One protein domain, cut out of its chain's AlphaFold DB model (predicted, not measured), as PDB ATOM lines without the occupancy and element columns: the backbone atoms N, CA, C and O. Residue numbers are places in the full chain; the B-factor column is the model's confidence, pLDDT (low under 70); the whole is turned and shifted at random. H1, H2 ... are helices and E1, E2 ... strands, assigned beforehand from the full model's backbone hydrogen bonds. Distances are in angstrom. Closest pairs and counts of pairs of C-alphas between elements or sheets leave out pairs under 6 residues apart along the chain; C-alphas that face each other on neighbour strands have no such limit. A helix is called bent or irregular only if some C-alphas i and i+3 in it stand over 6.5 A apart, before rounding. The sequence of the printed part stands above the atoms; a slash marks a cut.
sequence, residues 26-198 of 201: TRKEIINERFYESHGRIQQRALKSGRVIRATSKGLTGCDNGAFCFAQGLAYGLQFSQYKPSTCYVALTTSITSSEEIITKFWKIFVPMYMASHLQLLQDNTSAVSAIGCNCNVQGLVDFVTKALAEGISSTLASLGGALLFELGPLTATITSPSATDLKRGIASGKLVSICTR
ATOM      1  N   THR A  26      79.178 144.035 160.663       72.62
ATOM      2  CA  THR A  26      80.272 144.878 160.210       72.62
ATOM      3  C   THR A  26      80.720 144.404 158.826       72.62
ATOM      4  O   THR A  26      80.622 143.223 158.483       72.62
ATOM      5  N   ARG A  27      81.252 145.311 157.998       68.12
ATOM      6  CA  ARG A  27      81.759 144.961 156.656       68.12
ATOM      7  C   ARG A  27      82.730 143.766 156.701       68.12
ATOM      8  O   ARG A  27      82.725 142.946 155.790       68.12
ATOM      9  N   LYS A  28      83.517 143.647 157.776       68.19
ATOM     10  CA  LYS A  28      84.449 142.534 158.011       68.19
ATOM     11  C   LYS A  28      83.735 141.195 158.220       68.19
ATOM     12  O   LYS A  28      84.165 140.198 157.654       68.19
ATOM     13  N   GLU A  29      82.638 141.166 158.974       76.50
ATOM     14  CA  GLU A  29      81.856 139.942 159.203       76.50
ATOM     15  C   GLU A  29      81.215 139.430 157.913       76.50
ATOM     16  O   GLU A  29      81.303 138.242 157.618       76.50
ATOM     17  N   ILE A  30      80.656 140.327 157.094       78.06
ATOM     18  CA  ILE A  30      80.050 139.956 155.805       78.06
ATOM     19  C   ILE A  30      81.104 139.378 154.846       78.06
ATOM     20  O   ILE A  30      80.845 138.390 154.157       78.06
ATOM     21  N   ILE A  31      82.295 139.985 154.795       74.62
ATOM     22  CA  ILE A  31      83.410 139.493 153.971       74.62
ATOM     23  C   ILE A  31      83.876 138.123 154.469       74.62
ATOM     24  O   ILE A  31      84.080 137.221 153.658       74.62
ATOM     25  N   ASN A  32      83.987 137.940 155.786       76.19
ATOM     26  CA  ASN A  32      84.416 136.677 156.375       76.19
ATOM     27  C   ASN A  32      83.409 135.547 156.137       76.19
ATOM     28  O   ASN A  32      83.819 134.451 155.770       76.19
ATOM     29  N   GLU A  33      82.105 135.796 156.263       81.12
ATOM     30  CA  GLU A  33      81.090 134.780 155.952       81.12
ATOM     31  C   GLU A  33      81.151 134.335 154.489       81.12
ATOM     32  O   GLU A  33      81.238 133.137 154.212       81.12
ATOM     33  N   ARG A  34      81.198 135.289 153.547       80.50
ATOM     34  CA  ARG A  34      81.342 134.977 152.114       80.50
ATOM     35  C   ARG A  34      82.636 134.226 151.828       80.50
ATOM     36  O   ARG A  34      82.653 133.321 150.995       80.50
ATOM     37  N   PHE A  35      83.709 134.594 152.520       82.44
ATOM     38  CA  PHE A  35      84.989 133.919 152.416       82.44
ATOM     39  C   PHE A  35      84.907 132.461 152.880       82.44
ATOM     40  O   PHE A  35      85.336 131.586 152.136       82.44
ATOM     41  N   TYR A  36      84.332 132.169 154.051       82.44
ATOM     42  CA  TYR A  36      84.220 130.790 154.543       82.44
ATOM     43  C   TYR A  36      83.324 129.922 153.653       82.44
ATOM     44  O   TYR A  36      83.641 128.759 153.397       82.44
ATOM     45  N   GLU A  37      82.242 130.490 153.122       83.19
ATOM     46  CA  GLU A  37      81.371 129.796 152.174       83.19
ATOM     47  C   GLU A  37      82.108 129.478 150.859       83.19
ATOM     48  O   GLU A  37      82.061 128.355 150.347       83.19
ATOM     49  N   SER A  38      82.854 130.456 150.337       78.44
ATOM     50  CA  SER A  38      83.690 130.301 149.147       78.44
ATOM     51  C   SER A  38      84.822 129.293 149.356       78.44
ATOM     52  O   SER A  38      85.044 128.416 148.519       78.44
ATOM     53  N   HIS A  39      85.483 129.350 150.512       81.19
ATOM     54  CA  HIS A  39      86.522 128.413 150.920       81.19
ATOM     55  C   HIS A  39      86.008 126.971 150.909       81.19
ATOM     56  O   HIS A  39      86.641 126.099 150.312       81.19
ATOM     57  N   GLY A  40      84.829 126.727 151.493       82.25
ATOM     58  CA  GLY A  40      84.192 125.411 151.474       82.25
ATOM     59  C   GLY A  40      83.962 124.893 150.051       82.25
ATOM     60  O   GLY A  40      84.279 123.741 149.752       82.25
ATOM     61  N   ARG A  41      83.487 125.750 149.136       81.88
ATOM     62  CA  ARG A  41      83.302 125.385 147.720       81.88
ATOM     63  C   ARG A  41      84.617 125.062 147.017       81.88
ATOM     64  O   ARG A  41      84.686 124.063 146.301       81.88
ATOM     65  N   ILE A  42      85.649 125.886 147.208       80.25
ATOM     66  CA  ILE A  42      86.973 125.677 146.603       80.25
ATOM     67  C   ILE A  42      87.585 124.374 147.118       80.25
ATOM     68  O   ILE A  42      88.033 123.558 146.318       80.25
ATOM     69  N   GLN A  43      87.527 124.107 148.424       79.12
ATOM     70  CA  GLN A  43      88.033 122.849 148.976       79.12
ATOM     71  C   GLN A  43      87.293 121.628 148.431       79.12
ATOM     72  O   GLN A  43      87.923 120.628 148.093       79.12
ATOM     73  N   GLN A  44      85.967 121.694 148.294       81.56
ATOM     74  CA  GLN A  44      85.202 120.599 147.698       81.56
ATOM     75  C   GLN A  44      85.568 120.356 146.227       81.56
ATOM     76  O   GLN A  44      85.616 119.205 145.788       81.56
ATOM     77  N   ARG A  45      85.842 121.413 145.452       78.50
ATOM     78  CA  ARG A  45      86.305 121.289 144.059       78.50
ATOM     79  C   ARG A  45      87.727 120.722 143.986       78.50
ATOM     80  O   ARG A  45      87.973 119.811 143.190       78.50
ATOM     81  N   ALA A  46      88.615 121.161 144.872       72.06
ATOM     82  CA  ALA A  46      89.958 120.611 145.012       72.06
ATOM     83  C   ALA A  46      89.916 119.112 145.370       72.06
ATOM     84  O   ALA A  46      90.581 118.313 144.712       72.06
ATOM     85  N   LEU A  47      89.051 118.708 146.316       76.25
ATOM     86  CA  LEU A  47      88.796 117.305 146.693       76.25
ATOM     87  C   LEU A  47      88.362 116.464 145.497       76.25
ATOM     88  O   LEU A  47      88.958 115.424 145.229       76.25
ATOM     89  N   LYS A  48      87.372 116.936 144.736       78.19
ATOM     90  CA  LYS A  48      86.878 116.226 143.547       78.19
ATOM     91  C   LYS A  48      87.916 116.114 142.433       78.19
ATOM     92  O   LYS A  48      87.842 115.188 141.635       78.19
ATOM     93  N   SER A  49      88.859 117.050 142.359       70.94
ATOM     94  CA  SER A  49      89.929 117.023 141.359       70.94
ATOM     95  C   SER A  49      91.185 116.275 141.816       70.94
ATOM     96  O   SER A  49      92.147 116.221 141.058       70.94
ATOM     97  N   GLY A  50      91.191 115.705 143.030       64.38
ATOM     98  CA  GLY A  50      92.341 114.987 143.592       64.38
ATOM     99  C   GLY A  50      93.532 115.883 143.950       64.38
ATOM    100  O   GLY A  50      94.583 115.375 144.323       64.38
ATOM    101  N   ARG A  51      93.379 117.212 143.866       63.53
ATOM    102  CA  ARG A  51      94.448 118.211 144.051       63.53
ATOM    103  C   ARG A  51      94.409 118.865 145.428       63.53
ATOM    104  O   ARG A  51      94.626 120.064 145.577       63.53
ATOM    105  N   VAL A  52      94.062 118.094 146.455       61.19
ATOM    106  CA  VAL A  52      93.974 118.638 147.813       61.19
ATOM    107  C   VAL A  52      95.335 118.634 148.442       61.19
ATOM    108  O   VAL A  52      95.884 117.583 148.763       61.19
ATOM    109  N   ILE A  53      95.825 119.835 148.685       61.34
ATOM    110  CA  ILE A  53      97.051 120.031 149.425       61.34
ATOM    111  C   ILE A  53      96.646 120.242 150.873       61.34
ATOM    112  O   ILE A  53      95.954 121.200 151.223       61.34
ATOM    113  N   ARG A  54      96.995 119.266 151.712       61.12
ATOM    114  CA  ARG A  54      96.637 119.262 153.130       61.12
ATOM    115  C   ARG A  54      97.845 119.680 153.943       61.12
ATOM    116  O   ARG A  54      98.877 119.007 153.914       61.12
ATOM    117  N   ALA A  55      97.683 120.753 154.710       57.25
ATOM    118  CA  ALA A  55      98.556 121.025 155.838       57.25
ATOM    119  C   ALA A  55      98.284 119.956 156.906       57.25
ATOM    120  O   ALA A  55      97.178 119.845 157.434       57.25
ATOM    121  N   THR A  56      99.281 119.121 157.173       56.28
ATOM    122  CA  THR A  56      99.267 118.138 158.259       56.28
ATOM    123  C   THR A  56     100.282 118.557 159.316       56.28
ATOM    124  O   THR A  56     101.170 119.359 159.038       56.28
ATOM    125  N   SER A  57     100.225 117.964 160.511       47.12
ATOM    126  CA  SER A  57     101.259 118.164 161.540       47.12
ATOM    127  C   SER A  57     102.670 117.757 161.084       47.12
ATOM    128  O   SER A  57     103.648 118.125 161.725       47.12
ATOM    129  N   LYS A  58     102.788 117.016 159.970       47.44
ATOM    130  CA  LYS A  58     104.054 116.616 159.339       47.44
ATOM    131  C   LYS A  58     104.461 117.507 158.152       47.44
ATOM    132  O   LYS A  58     105.483 117.232 157.529       47.44
ATOM    133  N   GLY A  59     103.697 118.557 157.836       59.38
ATOM    134  CA  GLY A  59     103.926 119.462 156.702       59.38
ATOM    135  C   GLY A  59     102.822 119.422 155.638       59.38
ATOM    136  O   GLY A  59     101.786 118.774 155.817       59.38
ATOM    137  N   LEU A  60     103.036 120.134 154.525       66.50
ATOM    138  CA  LEU A  60     102.161 120.064 153.348       66.50
ATOM    139  C   LEU A  60     102.386 118.745 152.609       66.50
ATOM    140  O   LEU A  60     103.520 118.367 152.331       66.50
ATOM    141  N   THR A  61     101.294 118.066 152.273       63.75
ATOM    142  CA  THR A  61     101.302 116.832 151.473       63.75
ATOM    143  C   THR A  61     100.406 117.011 150.249       63.75
ATOM    144  O   THR A  61      99.363 117.661 150.350       63.75
ATOM    145  N   GLY A  62     100.817 116.458 149.102       66.56
ATOM    146  CA  GLY A  62     100.028 116.467 147.859       66.56
ATOM    147  C   GLY A  62     100.539 117.367 146.724       66.56
ATOM    148  O   GLY A  62      99.831 117.511 145.734       66.56
ATOM    149  N   CYS A  63     101.729 117.973 146.840       72.31
ATOM    150  CA  CYS A  63     102.333 118.813 145.791       72.31
ATOM    151  C   CYS A  63     103.853 118.886 145.985       72.31
ATOM    152  O   CYS A  63     104.301 119.501 146.950       72.31
ATOM    153  N   ASP A  64     104.644 118.278 145.097       69.75
ATOM    154  CA  ASP A  64     106.111 118.305 145.212       69.75
ATOM    155  C   ASP A  64     106.746 119.389 144.327       69.75
ATOM    156  O   ASP A  64     107.590 120.144 144.808       69.75
ATOM    157  N   ASN A  65     106.301 119.533 143.071       76.56
ATOM    158  CA  ASN A  65     106.915 120.428 142.079       76.56
ATOM    159  C   ASN A  65     105.881 121.301 141.346       76.56
ATOM    160  O   ASN A  65     104.790 120.834 141.018       76.56
ATOM    161  N   GLY A  66     106.246 122.551 141.049       80.38
ATOM    162  CA  GLY A  66     105.423 123.529 140.333       80.38
ATOM    163  C   GLY A  66     105.273 124.872 141.057       80.38
ATOM    164  O   GLY A  66     105.373 124.966 142.281       80.38
ATOM    165  N   ALA A  67     104.965 125.927 140.294       79.31
ATOM    166  CA  ALA A  67     104.848 127.297 140.811       79.31
ATOM    167  C   ALA A  67     103.768 127.450 141.901       79.31
ATOM    168  O   ALA A  67     103.963 128.180 142.873       79.31
ATOM    169  N   PHE A  68     102.652 126.723 141.787       81.25
ATOM    170  CA  PHE A  68     101.605 126.716 142.814       81.25
ATOM    171  C   PHE A  68     102.036 125.949 144.069       81.25
ATOM    172  O   PHE A  68     101.741 126.411 145.170       81.25
ATOM    173  N   CYS A  69     102.799 124.853 143.938       80.12
ATOM    174  CA  CYS A  69     103.393 124.172 145.096       80.12
ATOM    175  C   CYS A  69     104.377 125.098 145.821       80.12
ATOM    176  O   CYS A  69     104.356 125.176 147.047       80.12
ATOM    177  N   PHE A  70     105.203 125.836 145.073       83.19
ATOM    178  CA  PHE A  70     106.108 126.834 145.639       83.19
ATOM    179  C   PHE A  70     105.336 127.924 146.389       83.19
ATOM    180  O   PHE A  70     105.651 128.209 147.542       83.19
ATOM    181  N   ALA A  71     104.288 128.493 145.781       83.50
ATOM    182  CA  ALA A  71     103.466 129.530 146.405       83.50
ATOM    183  C   ALA A  71     102.778 129.037 147.689       83.50
ATOM    184  O   ALA A  71     102.709 129.765 148.677       83.50
ATOM    185  N   GLN A  72     102.311 127.786 147.714       83.12
ATOM    186  CA  GLN A  72     101.729 127.187 148.917       83.12
ATOM    187  C   GLN A  72     102.778 126.858 149.980       83.12
ATOM    188  O   GLN A  72     102.530 127.053 151.169       83.12
ATOM    189  N   GLY A  73     103.965 126.410 149.566       83.31
ATOM    190  CA  GLY A  73     105.112 126.261 150.452       83.31
ATOM    191  C   GLY A  73     105.485 127.597 151.090       83.31
ATOM    192  O   GLY A  73     105.654 127.668 152.303       83.31
ATOM    193  N   LEU A  74     105.516 128.670 150.301       85.69
ATOM    194  CA  LEU A  74     105.768 130.033 150.761       85.69
ATOM    195  C   LEU A  74     104.711 130.479 151.775       85.69
ATOM    196  O   LEU A  74     105.071 130.912 152.867       85.69
ATOM    197  N   ALA A  75     103.428 130.270 151.471       85.56
ATOM    198  CA  ALA A  75     102.317 130.522 152.389       85.56
ATOM    199  C   ALA A  75     102.476 129.789 153.729       85.56
ATOM    200  O   ALA A  75     102.193 130.344 154.786       85.56
ATOM    201  N   TYR A  76     102.924 128.533 153.686       84.75
ATOM    202  CA  TYR A  76     103.146 127.721 154.879       84.75
ATOM    203  C   TYR A  76     104.376 128.165 155.670       84.75
ATOM    204  O   TYR A  76     104.348 128.182 156.896       84.75
ATOM    205  N   GLY A  77     105.449 128.561 154.984       82.50
ATOM    206  CA  GLY A  77     106.645 129.114 155.616       82.50
ATOM    207  C   GLY A  77     106.391 130.437 156.339       82.50
ATOM    208  O   GLY A  77     107.091 130.737 157.299       82.50
ATOM    209  N   LEU A  78     105.376 131.193 155.911       82.94
ATOM    210  CA  LEU A  78     104.936 132.439 156.544       82.94
ATOM    211  C   LEU A  78     104.127 132.239 157.834       82.94
ATOM    212  O   LEU A  78     103.910 133.207 158.564       82.94
ATOM    213  N   GLN A  79     103.669 131.020 158.129       81.56
ATOM    214  CA  GLN A  79     102.891 130.767 159.338       81.56
ATOM    215  C   GLN A  79     103.750 130.871 160.596       81.56
ATOM    216  O   GLN A  79     104.769 130.192 160.723       81.56
ATOM    217  N   PHE A  80     103.275 131.638 161.582       70.94
ATOM    218  CA  PHE A  80     103.917 131.693 162.900       70.94
ATOM    219  C   PHE A  80     103.787 130.365 163.665       70.94
ATOM    220  O   PHE A  80     104.696 129.958 164.385       70.94
ATOM    221  N   SER A  81     102.655 129.664 163.511       74.69
ATOM    222  CA  SER A  81     102.394 128.381 164.169       74.69
ATOM    223  C   SER A  81     101.841 127.353 163.193       74.69
ATOM    224  O   SER A  81     100.793 127.556 162.586       74.69
ATOM    225  N   GLN A  82     102.506 126.201 163.108       70.62
ATOM    226  CA  GLN A  82     102.076 125.074 162.271       70.62
ATOM    227  C   GLN A  82     100.884 124.301 162.866       70.62
ATOM    228  O   GLN A  82     100.260 123.497 162.178       70.62
ATOM    229  N   TYR A  83     100.556 124.526 164.144       69.31
ATOM    230  CA  TYR A  83      99.509 123.782 164.855       69.31
ATOM    231  C   TYR A  83      98.116 124.398 164.718       69.31
ATOM    232  O   TYR A  83      97.119 123.689 164.857       69.31
ATOM    233  N   LYS A  84      98.026 125.709 164.463       74.75
ATOM    234  CA  LYS A  84      96.752 126.407 164.275       74.75
ATOM    235  C   LYS A  84      96.836 127.306 163.042       74.75
ATOM    236  O   LYS A  84      97.455 128.365 163.137       74.75
ATOM    237  N   PRO A  85      96.215 126.918 161.912       74.69
ATOM    238  CA  PRO A  85      96.190 127.773 160.738       74.69
ATOM    239  C   PRO A  85      95.412 129.048 161.060       74.69
ATOM    240  O   PRO A  85      94.280 129.001 161.544       74.69
ATOM    241  N   SER A  86      96.030 130.190 160.798       80.25
ATOM    242  CA  SER A  86      95.385 131.489 160.910       80.25
ATOM    243  C   SER A  86      94.364 131.706 159.787       80.25
ATOM    244  O   SER A  86      94.428 131.093 158.718       80.25
ATOM    245  N   THR A  87      93.445 132.652 159.980       80.88
ATOM    246  CA  THR A  87      92.495 133.055 158.931       80.88
ATOM    247  C   THR A  87      93.206 133.630 157.700       80.88
ATOM    248  O   THR A  87      92.769 133.384 156.578       80.88
ATOM    249  N   CYS A  88      94.326 134.339 157.887       83.25
ATOM    250  CA  CYS A  88      95.134 134.861 156.784       83.25
ATOM    251  C   CYS A  88      95.766 133.724 155.964       83.25
ATOM    252  O   CYS A  88      95.705 133.753 154.736       83.25
ATOM    253  N   TYR A  89      96.275 132.671 156.614       84.50
ATOM    254  CA  TYR A  89      96.815 131.504 155.913       84.50
ATOM    255  C   TYR A  89      95.753 130.798 155.085       84.50
ATOM    256  O   TYR A  89      95.979 130.451 153.923       84.50
ATOM    257  N   VAL A  90      94.578 130.591 155.681       84.44
ATOM    258  CA  VAL A  90      93.458 129.961 154.986       84.44
ATOM    259  C   VAL A  90      93.062 130.818 153.785       84.44
ATOM    260  O   VAL A  90      92.888 130.277 152.698       84.44
ATOM    261  N   ALA A  91      93.007 132.145 153.914       82.38
ATOM    262  CA  ALA A  91      92.716 133.040 152.792       82.38
ATOM    263  C   ALA A  91      93.762 132.963 151.674       82.38
ATOM    264  O   ALA A  91      93.400 132.812 150.504       82.38
ATOM    265  N   LEU A  92      95.048 132.984 152.031       84.50
ATOM    266  CA  LEU A  92      96.147 132.936 151.072       84.50
ATOM    267  C   LEU A  92      96.173 131.605 150.309       84.50
ATOM    268  O   LEU A  92      96.196 131.591 149.080       84.50
ATOM    269  N   THR A  93      96.092 130.481 151.023       83.19
ATOM    270  CA  THR A  93      96.057 129.143 150.407       83.19
ATOM    271  C   THR A  93      94.828 128.954 149.526       83.19
ATOM    272  O   THR A  93      94.949 128.459 148.410       83.19
ATOM    273  N   THR A  94      93.665 129.441 149.962       83.94
ATOM    274  CA  THR A  94      92.420 129.409 149.175       83.94
ATOM    275  C   THR A  94      92.540 130.195 147.878       83.94
ATOM    276  O   THR A  94      92.095 129.719 146.836       83.94
ATOM    277  N   SER A  95      93.157 131.378 147.921       84.12
ATOM    278  CA  SER A  95      93.392 132.186 146.725       84.12
ATOM    279  C   SER A  95      94.368 131.503 145.764       84.12
ATOM    280  O   SER A  95      94.114 131.478 144.559       84.12
ATOM    281  N   ILE A  96      95.431 130.871 146.277       84.81
ATOM    282  CA  ILE A  96      96.382 130.113 145.450       84.81
ATOM    283  C   ILE A  96      95.684 128.922 144.778       84.81
ATOM    284  O   ILE A  96      95.786 128.766 143.562       84.81
ATOM    285  N   THR A  97      94.922 128.121 145.531       84.12
ATOM    286  CA  THR A  97      94.165 126.980 144.983       84.12
ATOM    287  C   THR A  97      93.112 127.432 143.970       84.12
ATOM    288  O   THR A  97      92.969 126.827 142.909       84.12
ATOM    289  N   SER A  98      92.393 128.521 144.253       82.69
ATOM    290  CA  SER A  98      91.411 129.083 143.321       82.69
ATOM    291  C   SER A  98      92.065 129.568 142.025       82.69
ATOM    292  O   SER A  98      91.563 129.289 140.937       82.69
ATOM    293  N   SER A  99      93.222 130.226 142.124       83.88
ATOM    294  CA  SER A  99      93.983 130.712 140.968       83.88
ATOM    295  C   SER A  99      94.497 129.565 140.094       83.88
ATOM    296  O   SER A  99      94.406 129.635 138.867       83.88
ATOM    297  N   GLU A 100      94.964 128.476 140.705       83.75
ATOM    298  CA  GLU A 100      95.332 127.257 139.980       83.75
ATOM    299  C   GLU A 100      94.123 126.650 139.244       83.75
ATOM    300  O   GLU A 100      94.215 126.253 138.076       83.75
ATOM    301  N   GLU A 101      92.951 126.602 139.888       82.06
ATOM    302  CA  GLU A 101      91.726 126.145 139.230       82.06
ATOM    303  C   GLU A 101      91.328 127.033 138.047       82.06
ATOM    304  O   GLU A 101      90.919 126.503 137.011       82.06
ATOM    305  N   ILE A 102      91.463 128.356 138.174       83.56
ATOM    306  CA  ILE A 102      91.164 129.302 137.092       83.56
ATOM    307  C   ILE A 102      92.083 129.034 135.905       83.56
ATOM    308  O   ILE A 102      91.601 128.895 134.784       83.56
ATOM    309  N   ILE A 103      93.388 128.900 136.143       84.44
ATOM    310  CA  ILE A 103      94.374 128.691 135.077       84.44
ATOM    311  C   ILE A 103      94.172 127.333 134.402       84.44
ATOM    312  O   ILE A 103      94.146 127.249 133.177       84.44
ATOM    313  N   THR A 104      93.936 126.272 135.177       81.38
ATOM    314  CA  THR A 104      93.693 124.936 134.605       81.38
ATOM    315  C   THR A 104      92.386 124.838 133.824       81.38
ATOM    316  O   THR A 104      92.276 124.023 132.907       81.38
ATOM    317  N   LYS A 105      91.392 125.671 134.147       80.12
ATOM    318  CA  LYS A 105      90.112 125.718 133.433       80.12
ATOM    319  C   LYS A 105      90.043 126.834 132.393       80.12
ATOM    320  O   LYS A 105      89.085 126.845 131.633       80.12
ATOM    321  N   PHE A 106      91.057 127.692 132.276       82.62
ATOM    322  CA  PHE A 106      91.045 128.882 131.419       82.62
ATOM    323  C   PHE A 106      90.601 128.590 129.977       82.62
ATOM    324  O   PHE A 106      89.760 129.290 129.425       82.62
ATOM    325  N   TRP A 107      91.067 127.483 129.395       79.12
ATOM    326  CA  TRP A 107      90.686 127.047 128.046       79.12
ATOM    327  C   TRP A 107      89.182 126.780 127.864       79.12
ATOM    328  O   TRP A 107      88.655 126.910 126.763       79.12
ATOM    329  N   LYS A 108      88.466 126.432 128.938       78.69
ATOM    330  CA  LYS A 108      87.024 126.149 128.921       78.69
ATOM    331  C   LYS A 108      86.165 127.413 128.967       78.69
ATOM    332  O   LYS A 108      84.946 127.296 128.871       78.69
ATOM    333  N   ILE A 109      86.767 128.600 129.077       78.06
ATOM    334  CA  ILE A 109      86.032 129.870 129.101       78.06
ATOM    335  C   ILE A 109      85.334 130.161 127.766       78.06
ATOM    336  O   ILE A 109      84.279 130.785 127.747       78.06
ATOM    337  N   PHE A 110      85.879 129.641 126.660       79.69
ATOM    338  CA  PHE A 110      85.299 129.776 125.322       79.69
ATOM    339  C   PHE A 110      84.089 128.863 125.088       79.69
ATOM    340  O   PHE A 110      83.412 128.989 124.071       79.69
ATOM    341  N   VAL A 111      83.789 127.950 126.019       87.94
ATOM    342  CA  VAL A 111      82.626 127.066 125.928       87.94
ATOM    343  C   VAL A 111      81.496 127.641 126.794       87.94
ATOM    344  O   VAL A 111      81.578 127.578 128.026       87.94
ATOM    345  N   PRO A 112      80.406 128.158 126.195       83.38
ATOM    346  CA  PRO A 112      79.373 128.903 126.920       83.38
ATOM    347  C   PRO A 112      78.691 128.075 128.018       83.38
ATOM    348  O   PRO A 112      78.347 128.609 129.070       83.38
ATOM    349  N   MET A 113      78.589 126.753 127.837       85.19
ATOM    350  CA  MET A 113      78.023 125.836 128.834       85.19
ATOM    351  C   MET A 113      78.774 125.864 130.179       85.19
ATOM    352  O   MET A 113      78.176 125.634 131.227       85.19
ATOM    353  N   TYR A 114      80.073 126.180 130.173       82.19
ATOM    354  CA  TYR A 114      80.894 126.240 131.385       82.19
ATOM    355  C   TYR A 114      81.078 127.666 131.923       82.19
ATOM    356  O   TYR A 114      81.650 127.830 133.006       82.19
ATOM    357  N   MET A 115      80.575 128.693 131.232       82.44
ATOM    358  CA  MET A 115      80.798 130.101 131.577       82.44
ATOM    359  C   MET A 115      80.265 130.459 132.973       82.44
ATOM    360  O   MET A 115      80.958 131.112 133.751       82.44
ATOM    361  N   ALA A 116      79.082 129.956 133.344       84.94
ATOM    362  CA  ALA A 116      78.495 130.193 134.667       84.94
ATOM    363  C   ALA A 116      79.394 129.676 135.808       84.94
ATOM    364  O   ALA A 116      79.621 130.369 136.799       84.94
ATOM    365  N   SER A 117      79.980 128.485 135.639       82.06
ATOM    366  CA  SER A 117      80.909 127.923 136.628       82.06
ATOM    367  C   SER A 117      82.229 128.697 136.729       82.06
ATOM    368  O   SER A 117      82.801 128.782 137.815       82.06
ATOM    369  N   HIS A 118      82.690 129.308 135.631       81.50
ATOM    370  CA  HIS A 118      83.881 130.166 135.628       81.50
ATOM    371  C   HIS A 118      83.624 131.490 136.337       81.50
ATOM    372  O   HIS A 118      84.446 131.915 137.142       81.50
ATOM    373  N   LEU A 119      82.469 132.114 136.094       84.25
ATOM    374  CA  LEU A 119      82.064 133.331 136.798       84.25
ATOM    375  C   LEU A 119      81.976 133.099 138.307       84.25
ATOM    376  O   LEU A 119      82.482 133.909 139.080       84.25
ATOM    377  N   GLN A 120      81.420 131.961 138.728       86.00
ATOM    378  CA  GLN A 120      81.391 131.596 140.142       86.00
ATOM    379  C   GLN A 120      82.805 131.420 140.717       86.00
ATOM    380  O   GLN A 120      83.081 131.889 141.816       86.00
ATOM    381  N   LEU A 121      83.721 130.789 139.974       82.50
ATOM    382  CA  LEU A 121      85.111 130.619 140.402       82.50
ATOM    383  C   LEU A 121      85.863 131.959 140.496       82.50
ATOM    384  O   LEU A 121      86.640 132.162 141.423       82.50
ATOM    385  N   LEU A 122      85.604 132.893 139.577       84.06
ATOM    386  CA  LEU A 122      86.162 134.246 139.626       84.06
ATOM    387  C   LEU A 122      85.658 135.020 140.846       84.06
ATOM    388  O   LEU A 122      86.464 135.666 141.513       84.06
ATOM    389  N   GLN A 123      84.361 134.925 141.158       85.50
ATOM    390  CA  GLN A 123      83.763 135.514 142.365       85.50
ATOM    391  C   GLN A 123      84.340 134.905 143.647       85.50
ATOM    392  O   GLN A 123      84.625 135.620 144.611       85.50
ATOM    393  N   ASP A 124      84.544 133.586 143.648       80.25
ATOM    394  CA  ASP A 124      85.189 132.869 144.742       80.25
ATOM    395  C   ASP A 124      86.636 133.369 144.942       80.25
ATOM    396  O   ASP A 124      87.035 133.705 146.059       80.25
ATOM    397  N   ASN A 125      87.398 133.539 143.855       83.56
ATOM    398  CA  ASN A 125      88.761 134.072 143.919       83.56
ATOM    399  C   ASN A 125      88.803 135.530 144.396       83.56
ATOM    400  O   ASN A 125      89.617 135.877 145.247       83.56
ATOM    401  N   THR A 126      87.909 136.394 143.902       82.38
ATOM    402  CA  THR A 126      87.846 137.793 144.369       82.38
ATOM    403  C   THR A 126      87.501 137.866 145.850       82.38
ATOM    404  O   THR A 126      88.079 138.677 146.572       82.38
ATOM    405  N   SER A 127      86.616 136.986 146.324       82.94
ATOM    406  CA  SER A 127      86.287 136.877 147.748       82.94
ATOM    407  C   SER A 127      87.507 136.439 148.565       82.94
ATOM    408  O   SER A 127      87.817 137.074 149.572       82.94
ATOM    409  N   ALA A 128      88.261 135.434 148.103       78.06
ATOM    410  CA  ALA A 128      89.504 135.001 148.743       78.06
ATOM    411  C   ALA A 128      90.558 136.120 148.801       78.06
ATOM    412  O   ALA A 128      91.119 136.381 149.863       78.06
ATOM    413  N   VAL A 129      90.767 136.850 147.701       80.38
ATOM    414  CA  VAL A 129      91.699 137.990 147.650       80.38
ATOM    415  C   VAL A 129      91.247 139.123 148.576       80.38
ATOM    416  O   VAL A 129      92.059 139.703 149.296       80.38
ATOM    417  N   SER A 130      89.945 139.412 148.633       78.88
ATOM    418  CA  SER A 130      89.411 140.422 149.554       78.88
ATOM    419  C   SER A 130      89.610 140.039 151.026       78.88
ATOM    420  O   SER A 130      89.892 140.902 151.861       78.88
ATOM    421  N   ALA A 131      89.542 138.741 151.338       77.38
ATOM    422  CA  ALA A 131      89.797 138.221 152.673       77.38
ATOM    423  C   ALA A 131      91.277 138.333 153.061       77.38
ATOM    424  O   ALA A 131      91.558 138.586 154.230       77.38
ATOM    425  N   ILE A 132      92.212 138.229 152.105       81.31
ATOM    426  CA  ILE A 132      93.635 138.531 152.342       81.31
ATOM    427  C   ILE A 132      93.775 139.991 152.784       81.31
ATOM    428  O   ILE A 132      94.346 140.255 153.834       81.31
ATOM    429  N   GLY A 133      93.183 140.943 152.056       76.12
ATOM    430  CA  GLY A 133      93.256 142.363 152.423       76.12
ATOM    431  C   GLY A 133      92.615 142.707 153.776       76.12
ATOM    432  O   GLY A 133      93.042 143.654 154.431       76.12
ATOM    433  N   CYS A 134      91.605 141.947 154.214       78.00
ATOM    434  CA  CYS A 134      90.913 142.197 155.483       78.00
ATOM    435  C   CYS A 134      91.551 141.501 156.690       78.00
ATOM    436  O   CYS A 134      91.505 142.049 157.793       78.00
ATOM    437  N   ASN A 135      92.082 140.290 156.498       77.50
ATOM    438  CA  ASN A 135      92.548 139.424 157.584       77.50
ATOM    439  C   ASN A 135      94.074 139.330 157.675       77.50
ATOM    440  O   ASN A 135      94.589 138.939 158.719       77.50
ATOM    441  N   CYS A 136      94.803 139.675 156.614       78.75
ATOM    442  CA  CYS A 136      96.257 139.741 156.644       78.75
ATOM    443  C   CYS A 136      96.713 141.161 156.976       78.75
ATOM    444  O   CYS A 136      96.166 142.135 156.460       78.75
ATOM    445  N   ASN A 137      97.762 141.296 157.793       75.12
ATOM    446  CA  ASN A 137      98.397 142.588 158.058       75.12
ATOM    447  C   ASN A 137      99.253 143.034 156.854       75.12
ATOM    448  O   ASN A 137     100.476 143.108 156.943       75.12
ATOM    449  N   VAL A 138      98.615 143.271 155.703       74.38
ATOM    450  CA  VAL A 138      99.286 143.672 154.452       74.38
ATOM    451  C   VAL A 138     100.004 145.014 154.622       74.38
ATOM    452  O   VAL A 138     101.023 145.247 153.981       74.38
ATOM    453  N   GLN A 139      99.530 145.851 155.551       70.38
ATOM    454  CA  GLN A 139     100.173 147.105 155.938       70.38
ATOM    455  C   GLN A 139     101.638 146.885 156.338       70.38
ATOM    456  O   GLN A 139     102.514 147.559 155.815       70.38
ATOM    457  N   GLY A 140     101.922 145.878 157.175       67.06
ATOM    458  CA  GLY A 140     103.289 145.577 157.608       67.06
ATOM    459  C   GLY A 140     104.212 145.139 156.466       67.06
ATOM    460  O   GLY A 140     105.391 145.486 156.458       67.06
ATOM    461  N   LEU A 141     103.672 144.431 155.469       70.06
ATOM    462  CA  LEU A 141     104.424 144.051 154.274       70.06
ATOM    463  C   LEU A 141     104.734 145.273 153.399       70.06
ATOM    464  O   LEU A 141     105.865 145.431 152.944       70.06
ATOM    465  N   VAL A 142     103.744 146.141 153.181       75.62
ATOM    466  CA  VAL A 142     103.910 147.376 152.401       75.62
ATOM    467  C   VAL A 142     104.904 148.304 153.090       75.62
ATOM    468  O   VAL A 142     105.847 148.746 152.447       75.62
ATOM    469  N   ASP A 143     104.772 148.512 154.399       74.19
ATOM    470  CA  ASP A 143     105.681 149.348 155.183       74.19
ATOM    471  C   ASP A 143     107.122 148.827 155.125       74.19
ATOM    472  O   ASP A 143     108.060 149.616 155.005       74.19
ATOM    473  N   PHE A 144     107.318 147.505 155.169       70.62
ATOM    474  CA  PHE A 144     108.639 146.905 154.993       70.62
ATOM    475  C   PHE A 144     109.202 147.170 153.593       70.62
ATOM    476  O   PHE A 144     110.350 147.591 153.473       70.62
ATOM    477  N   VAL A 145     108.412 146.952 152.539       74.19
ATOM    478  CA  VAL A 145     108.848 147.176 151.151       74.19
ATOM    479  C   VAL A 145     109.180 148.648 150.923       74.19
ATOM    480  O   VAL A 145     110.226 148.963 150.359       74.19
ATOM    481  N   THR A 146     108.338 149.557 151.412       77.62
ATOM    482  CA  THR A 146     108.563 150.999 151.316       77.62
ATOM    483  C   THR A 146     109.814 151.420 152.085       77.62
ATOM    484  O   THR A 146     110.618 152.169 151.538       77.62
ATOM    485  N   LYS A 147     110.047 150.901 153.299       74.00
ATOM    486  CA  LYS A 147     111.280 151.165 154.062       74.00
ATOM    487  C   LYS A 147     112.521 150.590 153.387       74.00
ATOM    488  O   LYS A 147     113.521 151.286 153.281       74.00
ATOM    489  N   ALA A 148     112.459 149.362 152.882       72.19
ATOM    490  CA  ALA A 148     113.579 148.738 152.182       72.19
ATOM    491  C   ALA A 148     113.955 149.500 150.898       72.19
ATOM    492  O   ALA A 148     115.137 149.612 150.576       72.19
ATOM    493  N   LEU A 149     112.961 150.044 150.185       75.81
ATOM    494  CA  LEU A 149     113.165 150.878 148.998       75.81
ATOM    495  C   LEU A 149     113.672 152.288 149.340       75.81
ATOM    496  O   LEU A 149     114.488 152.822 148.596       75.81
ATOM    497  N   ALA A 150     113.195 152.890 150.433       75.94
ATOM    498  CA  ALA A 150     113.519 154.270 150.804       75.94
ATOM    499  C   ALA A 150     114.826 154.408 151.604       75.94
ATOM    500  O   ALA A 150     115.604 155.325 151.355       75.94
ATOM    501  N   GLU A 151     115.076 153.512 152.562       71.69
ATOM    502  CA  GLU A 151     116.207 153.577 153.506       71.69
ATOM    503  C   GLU A 151     117.324 152.573 153.167       71.69
ATOM    504  O   GLU A 151     118.404 152.614 153.757       71.69
ATOM    505  N   GLY A 152     117.076 151.685 152.202       64.88
ATOM    506  CA  GLY A 152     117.989 150.624 151.793       64.88
ATOM    507  C   GLY A 152     117.826 149.336 152.605       64.88
ATOM    508  O   GLY A 152     117.484 149.328 153.785       64.88
ATOM    509  N   ILE A 153     118.122 148.206 151.959       66.62
ATOM    510  CA  ILE A 153     117.995 146.854 152.534       66.62
ATOM    511  C   ILE A 153     118.973 146.656 153.716       66.62
ATOM    512  O   ILE A 153     118.741 145.842 154.608       66.62
ATOM    513  N   SER A 154     120.074 147.416 153.753       62.44
ATOM    514  CA  SER A 154     121.138 147.312 154.759       62.44
ATOM    515  C   SER A 154     120.699 147.732 156.167       62.44
ATOM    516  O   SER A 154     121.086 147.075 157.136       62.44
ATOM    517  N   SER A 155     119.868 148.769 156.304       64.19
ATOM    518  CA  SER A 155     119.348 149.226 157.605       64.19
ATOM    519  C   SER A 155     118.352 148.223 158.198       64.19
ATOM    520  O   SER A 155     118.363 147.935 159.396       64.19
ATOM    521  N   THR A 156     117.544 147.606 157.336       62.78
ATOM    522  CA  THR A 156     116.568 146.579 157.706       62.78
ATOM    523  C   THR A 156     117.270 145.278 158.094       62.78
ATOM    524  O   THR A 156     116.971 144.718 159.151       62.78
ATOM    525  N   LEU A 157     118.273 144.848 157.319       63.66
ATOM    526  CA  LEU A 157     119.117 143.683 157.615       63.66
ATOM    527  C   LEU A 157     119.864 143.811 158.948       63.66
ATOM    528  O   LEU A 157     119.928 142.836 159.694       63.66
ATOM    529  N   ALA A 158     120.378 144.995 159.289       64.25
ATOM    530  CA  ALA A 158     121.075 145.220 160.558       64.25
ATOM    531  C   ALA A 158     120.168 144.975 161.780       64.25
ATOM    532  O   ALA A 158     120.601 144.372 162.761       64.25
ATOM    533  N   SER A 159     118.885 145.349 161.699       63.06
ATOM    534  CA  SER A 159     117.896 145.116 162.770       63.06
ATOM    535  C   SER A 159     117.464 143.648 162.923       63.06
ATOM    536  O   SER A 159     116.865 143.260 163.930       63.06
ATOM    537  N   LEU A 160     117.773 142.829 161.919       65.06
ATOM    538  CA  LEU A 160     117.395 141.420 161.810       65.06
ATOM    539  C   LEU A 160     118.601 140.476 161.910       65.06
ATOM    540  O   LEU A 160     118.423 139.261 161.992       65.06
ATOM    541  N   GLY A 161     119.818 141.029 161.923       59.16
ATOM    542  CA  GLY A 161     121.070 140.294 161.754       59.16
ATOM    543  C   GLY A 161     121.285 139.183 162.777       59.16
ATOM    544  O   GLY A 161     121.820 138.136 162.426       59.16
ATOM    545  N   GLY A 162     120.799 139.355 164.010       64.38
ATOM    546  CA  GLY A 162     120.900 138.331 165.053       64.38
ATOM    547  C   GLY A 162     120.083 137.071 164.759       64.38
ATOM    548  O   GLY A 162     120.588 135.970 164.927       64.38
ATOM    549  N   ALA A 163     118.845 137.213 164.276       62.88
ATOM    550  CA  ALA A 163     117.994 136.070 163.927       62.88
ATOM    551  C   ALA A 163     118.377 135.474 162.563       62.88
ATOM    552  O   ALA A 163     118.381 134.259 162.383       62.88
ATOM    553  N   LEU A 164     118.768 136.336 161.618       66.69
ATOM    554  CA  LEU A 164     119.203 135.918 160.292       66.69
ATOM    555  C   LEU A 164     120.483 135.082 160.350       66.69
ATOM    556  O   LEU A 164     120.524 134.050 159.700       66.69
ATOM    557  N   LEU A 165     121.500 135.450 161.138       67.44
ATOM    558  CA  LEU A 165     122.788 134.736 161.152       67.44
ATOM    559  C   LEU A 165     122.681 133.255 161.549       67.44
ATOM    560  O   LEU A 165     123.371 132.423 160.961       67.44
ATOM    561  N   PHE A 166     121.812 132.913 162.504       71.56
ATOM    562  CA  PHE A 166     121.659 131.528 162.960       71.56
ATOM    563  C   PHE A 166     120.710 130.704 162.081       71.56
ATOM    564  O   PHE A 166     120.880 129.491 161.971       71.56
ATOM    565  N   GLU A 167     119.747 131.343 161.414       70.06
ATOM    566  CA  GLU A 167     118.756 130.644 160.590       70.06
ATOM    567  C   GLU A 167     119.081 130.654 159.078       70.06
ATOM    568  O   GLU A 167     118.604 129.780 158.349       70.06
ATOM    569  N   LEU A 168     119.944 131.557 158.578       71.31
ATOM    570  CA  LEU A 168     120.238 131.679 157.137       71.31
ATOM    571  C   LEU A 168     120.945 130.461 156.555       71.31
ATOM    572  O   LEU A 168     120.620 130.050 155.444       71.31
ATOM    573  N   GLY A 169     121.937 129.918 157.262       71.62
ATOM    574  CA  GLY A 169     122.777 128.826 156.764       71.62
ATOM    575  C   GLY A 169     121.960 127.625 156.264       71.62
ATOM    576  O   GLY A 169     122.038 127.285 155.083       71.62
ATOM    577  N   PRO A 170     121.110 127.011 157.108       73.56
ATOM    578  CA  PRO A 170     120.300 125.867 156.690       73.56
ATOM    579  C   PRO A 170     119.201 126.237 155.675       73.56
ATOM    580  O   PRO A 170     118.868 125.433 154.799       73.56
ATOM    581  N   LEU A 171     118.642 127.451 155.754       68.38
ATOM    582  CA  LEU A 171     117.586 127.911 154.845       68.38
ATOM    583  C   LEU A 171     118.111 128.152 153.427       68.38
ATOM    584  O   LEU A 171     117.528 127.666 152.459       68.38
ATOM    585  N   THR A 172     119.238 128.849 153.297       70.94
ATOM    586  CA  THR A 172     119.875 129.131 152.002       70.94
ATOM    587  C   THR A 172     120.382 127.858 151.339       70.94
ATOM    588  O   THR A 172     120.141 127.680 150.149       70.94
ATOM    589  N   ALA A 173     120.951 126.922 152.105       72.06
ATOM    590  CA  ALA A 173     121.336 125.601 151.607       72.06
ATOM    591  C   ALA A 173     120.141 124.796 151.057       72.06
ATOM    592  O   ALA A 173     120.276 124.057 150.083       72.06
ATOM    593  N   THR A 174     118.949 124.958 151.640       74.00
ATOM    594  CA  THR A 174     117.728 124.298 151.149       74.00
ATOM    595  C   THR A 174     117.200 124.948 149.867       74.00
ATOM    596  O   THR A 174     116.698 124.251 148.988       74.00
ATOM    597  N   ILE A 175     117.335 126.271 149.731       72.06
ATOM    598  CA  ILE A 175     116.911 127.016 148.534       72.06
ATOM    599  C   ILE A 175     117.826 126.706 147.343       72.06
ATOM    600  O   ILE A 175     117.338 126.503 146.232       72.06
ATOM    601  N   THR A 176     119.141 126.636 147.567       75.00
ATOM    602  CA  THR A 176     120.140 126.404 146.510       75.00
ATOM    603  C   THR A 176     120.358 124.927 146.191       75.00
ATOM    604  O   THR A 176     120.934 124.605 145.153       75.00
ATOM    605  N   SER A 177     119.868 124.018 147.039       76.19
ATOM    606  CA  SER A 177     119.938 122.578 146.803       76.19
ATOM    607  C   SER A 177     119.183 122.187 145.522       76.19
ATOM    608  O   SER A 177     117.965 122.397 145.442       76.19
ATOM    609  N   PRO A 178     119.844 121.561 144.529       69.19
ATOM    610  CA  PRO A 178     119.191 121.079 143.312       69.19
ATOM    611  C   PRO A 178     118.257 119.883 143.557       69.19
ATOM    612  O   PRO A 178     117.419 119.595 142.710       69.19
ATOM    613  N   SER A 179     118.363 119.206 144.708       74.94
ATOM    614  CA  SER A 179     117.517 118.063 145.083       74.94
ATOM    615  C   SER A 179     116.293 118.447 145.924       74.94
ATOM    616  O   SER A 179     115.471 117.588 146.252       74.94
ATOM    617  N   ALA A 180     116.156 119.723 146.300       76.88
ATOM    618  CA  ALA A 180     114.998 120.205 147.040       76.88
ATOM    619  C   ALA A 180     113.779 120.363 146.120       76.88
ATOM    620  O   ALA A 180     113.860 120.995 145.069       76.88
ATOM    621  N   THR A 181     112.639 119.823 146.555       83.06
ATOM    622  CA  THR A 181     111.345 120.003 145.887       83.06
ATOM    623  C   THR A 181     110.901 121.468 145.945       83.06
ATOM    624  O   THR A 181     111.238 122.187 146.896       83.06
ATOM    625  N   ASP A 182     110.117 121.924 144.964       82.25
ATOM    626  CA  ASP A 182     109.658 123.323 144.906       82.25
ATOM    627  C   ASP A 182     108.839 123.709 146.140       82.25
ATOM    628  O   ASP A 182     108.924 124.840 146.619       82.25
ATOM    629  N   LEU A 183     108.111 122.752 146.721       82.06
ATOM    630  CA  LEU A 183     107.431 122.933 148.000       82.06
ATOM    631  C   LEU A 183     108.416 123.274 149.131       82.06
ATOM    632  O   LEU A 183     108.205 124.237 149.866       82.06
ATOM    633  N   LYS A 184     109.505 122.506 149.282       82.38
ATOM    634  CA  LYS A 184     110.509 122.732 150.338       82.38
ATOM    635  C   LYS A 184     111.236 124.057 150.146       82.38
ATOM    636  O   LYS A 184     111.462 124.767 151.126       82.38
ATOM    637  N   ARG A 185     111.550 124.406 148.897       81.69
ATOM    638  CA  ARG A 185     112.104 125.719 148.548       81.69
ATOM    639  C   ARG A 185     111.133 126.833 148.921       81.69
ATOM    640  O   ARG A 185     111.542 127.772 149.590       81.69
ATOM    641  N   GLY A 186     109.851 126.674 148.595       82.88
ATOM    642  CA  GLY A 186     108.790 127.598 148.987       82.88
ATOM    643  C   GLY A 186     108.727 127.797 150.497       82.88
ATOM    644  O   GLY A 186     108.745 128.931 150.959       82.88
ATOM    645  N   ILE A 187     108.739 126.717 151.286       85.94
ATOM    646  CA  ILE A 187     108.722 126.793 152.759       85.94
ATOM    647  C   ILE A 187     109.940 127.554 153.288       85.94
ATOM    648  O   ILE A 187     109.791 128.417 154.154       85.94
ATOM    649  N   ALA A 188     111.132 127.263 152.768       83.38
ATOM    650  CA  ALA A 188     112.350 127.963 153.161       83.38
ATOM    651  C   ALA A 188     112.290 129.457 152.796       83.38
ATOM    652  O   ALA A 188     112.588 130.311 153.630       83.38
ATOM    653  N   SER A 189     111.828 129.786 151.587       83.50
ATOM    654  CA  SER A 189     111.625 131.170 151.156       83.50
ATOM    655  C   SER A 189     110.578 131.892 152.005       83.50
ATOM    656  O   SER A 189     110.814 133.022 152.409       83.50
ATOM    657  N   GLY A 190     109.457 131.247 152.336       83.56
ATOM    658  CA  GLY A 190     108.410 131.819 153.188       83.56
ATOM    659  C   GLY A 190     108.908 132.129 154.597       83.56
ATOM    660  O   GLY A 190     108.657 133.219 155.105       83.56
ATOM    661  N   LYS A 191     109.696 131.224 155.192       82.62
ATOM    662  CA  LYS A 191     110.345 131.470 156.487       82.62
ATOM    663  C   LYS A 191     111.296 132.656 156.419       82.62
ATOM    664  O   LYS A 191     111.213 133.547 157.256       82.62
ATOM    665  N   LEU A 192     112.139 132.709 155.388       77.38
ATOM    666  CA  LEU A 192     113.073 133.815 155.186       77.38
ATOM    667  C   LEU A 192     112.328 135.145 155.023       77.38
ATOM    668  O   LEU A 192     112.676 136.124 155.675       77.38
ATOM    669  N   VAL A 193     111.254 135.170 154.230       80.12
ATOM    670  CA  VAL A 193     110.390 136.349 154.089       80.12
ATOM    671  C   VAL A 193     109.766 136.724 155.429       80.12
ATOM    672  O   VAL A 193     109.795 137.902 155.769       80.12
ATOM    673  N   SER A 194     109.261 135.772 156.216       79.44
ATOM    674  CA  SER A 194     108.659 136.061 157.526       79.44
ATOM    675  C   SER A 194     109.659 136.673 158.512       79.44
ATOM    676  O   SER A 194     109.333 137.632 159.207       79.44
ATOM    677  N   ILE A 195     110.908 136.193 158.510       76.00
ATOM    678  CA  ILE A 195     111.996 136.737 159.330       76.00
ATOM    679  C   ILE A 195     112.339 138.147 158.850       76.00
ATOM    680  O   ILE A 195     112.428 139.065 159.662       76.00
ATOM    681  N   CYS A 196     112.475 138.341 157.535       71.25
ATOM    682  CA  CYS A 196     112.841 139.627 156.950       71.25
ATOM    683  C   CYS A 196     111.772 140.701 157.160       71.25
ATOM    684  O   CYS A 196     112.059 141.812 157.580       71.25
ATOM    685  N   THR A 197     110.524 140.367 156.874       69.94
ATOM    686  CA  THR A 197     109.416 141.326 156.865       69.94
ATOM    687  C   THR A 197     108.750 141.470 158.233       69.94
ATOM    688  O   THR A 197     107.934 142.371 158.415       69.94
ATOM    689  N   ARG A 198     109.052 140.573 159.191       71.81
ATOM    690  CA  ARG A 198     108.274 140.361 160.432       71.81
ATOM    691  C   ARG A 198     106.773 140.196 160.171       71.81
ATOM    692  O   ARG A 198     105.943 140.459 161.041       71.81
TER     693      ARG A 198
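AT A GLANCE: This is residues 26 to 198 of the 201 residues of an uncharacterized protein of Stylonychia lemnae (UniProt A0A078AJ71). Two helical lobes meet side by side: in one, H1 crosses the long helical hairpin of H3 and H4; in the other, H2 packs on H7, which forms a second hairpin with the kinked H6. H2, near the middle, also packs on H3 and joins the lobes, H5 runs from the end of H4 to H6, and the small strand hairpin E1 and E2 lies near H2. The printed part has 173 residues, with seven named helices and two named strands in the order H1 E1 E2 H2 H3 H4 H5 H6 H7; the two-stranded sheet is antiparallel and the class is mostly helix. It is compact, with a radius of gyration of the C-alphas of 17.9 A and spans of 56 by 43 by 32 A.

IN THESE COORDINATES: H1, residues 27 to 48, is 32.0 A long and begins at C-alpha 27 (81.759, 144.961, 156.656). E1 is residues 54 to 56, E2 residues 59 to 61 and H2 residues 67 to 77. H3, residues 87 to 110, is 34.5 A long with a kink of 47 degrees near residue 104. H4, residues 112 to 135, is 35.0 A long. H5 is residues 138 to 151. H6, residues 153 to 176, has a kink of 98 degrees near residue 163. H7, residues 182 to 197, ends at C-alpha 197 (109.416, 141.326, 156.865). H3, H4 and H6 are irregular: C-alphas 104 and 107 are 7.5 A apart, 113 and 116 7.3 A, 159 and 162 7.8 A.

HOW THE PARTS SIT: H1 touches H4 at a steep tilt of 50 degrees, closest at the C-alphas of Ser 38 and Asp 124, 5.3 A. H3 and H4 form a helical hairpin, closest at the C-alphas of Ser 95 and Ala 128, 5.2 A. H2 touches H3, with C-alphas 72 and 93 closest at 6.2 A. H2 touches H7, with C-alphas 74 and 190 closest at 4.0 A. H6 and H7 form a helical hairpin, with C-alphas 175 and 185 closest at 5.0 A. H5 and H7 only just touch, with 3 pairs of C-alphas within 8 A, Phe 144 and Thr 197 closest at 5.9 A. H5 and H6 touch only at the corner, and only just, with 3 such pairs, C-alphas 148 and 156 closest at 6.6 A. In the hairpin E1 and E2, N 56 and O 59 are within hydrogen-bond range at 2.9 A. Every O i to N i+4 pair is within range in H1, H2, H5 and H7; H3 has 16 of 20, H4 18 of 20 and H6 14 of 20.

THE WHOLE: The C-alphas farthest apart, of Met 113 and Gly 162, are 57.5 A apart. The printed part has no cut and no long link. The mean pLDDT of the printed part is 76.1; residues 50 to 62 and 152 to 165 are among those under 70.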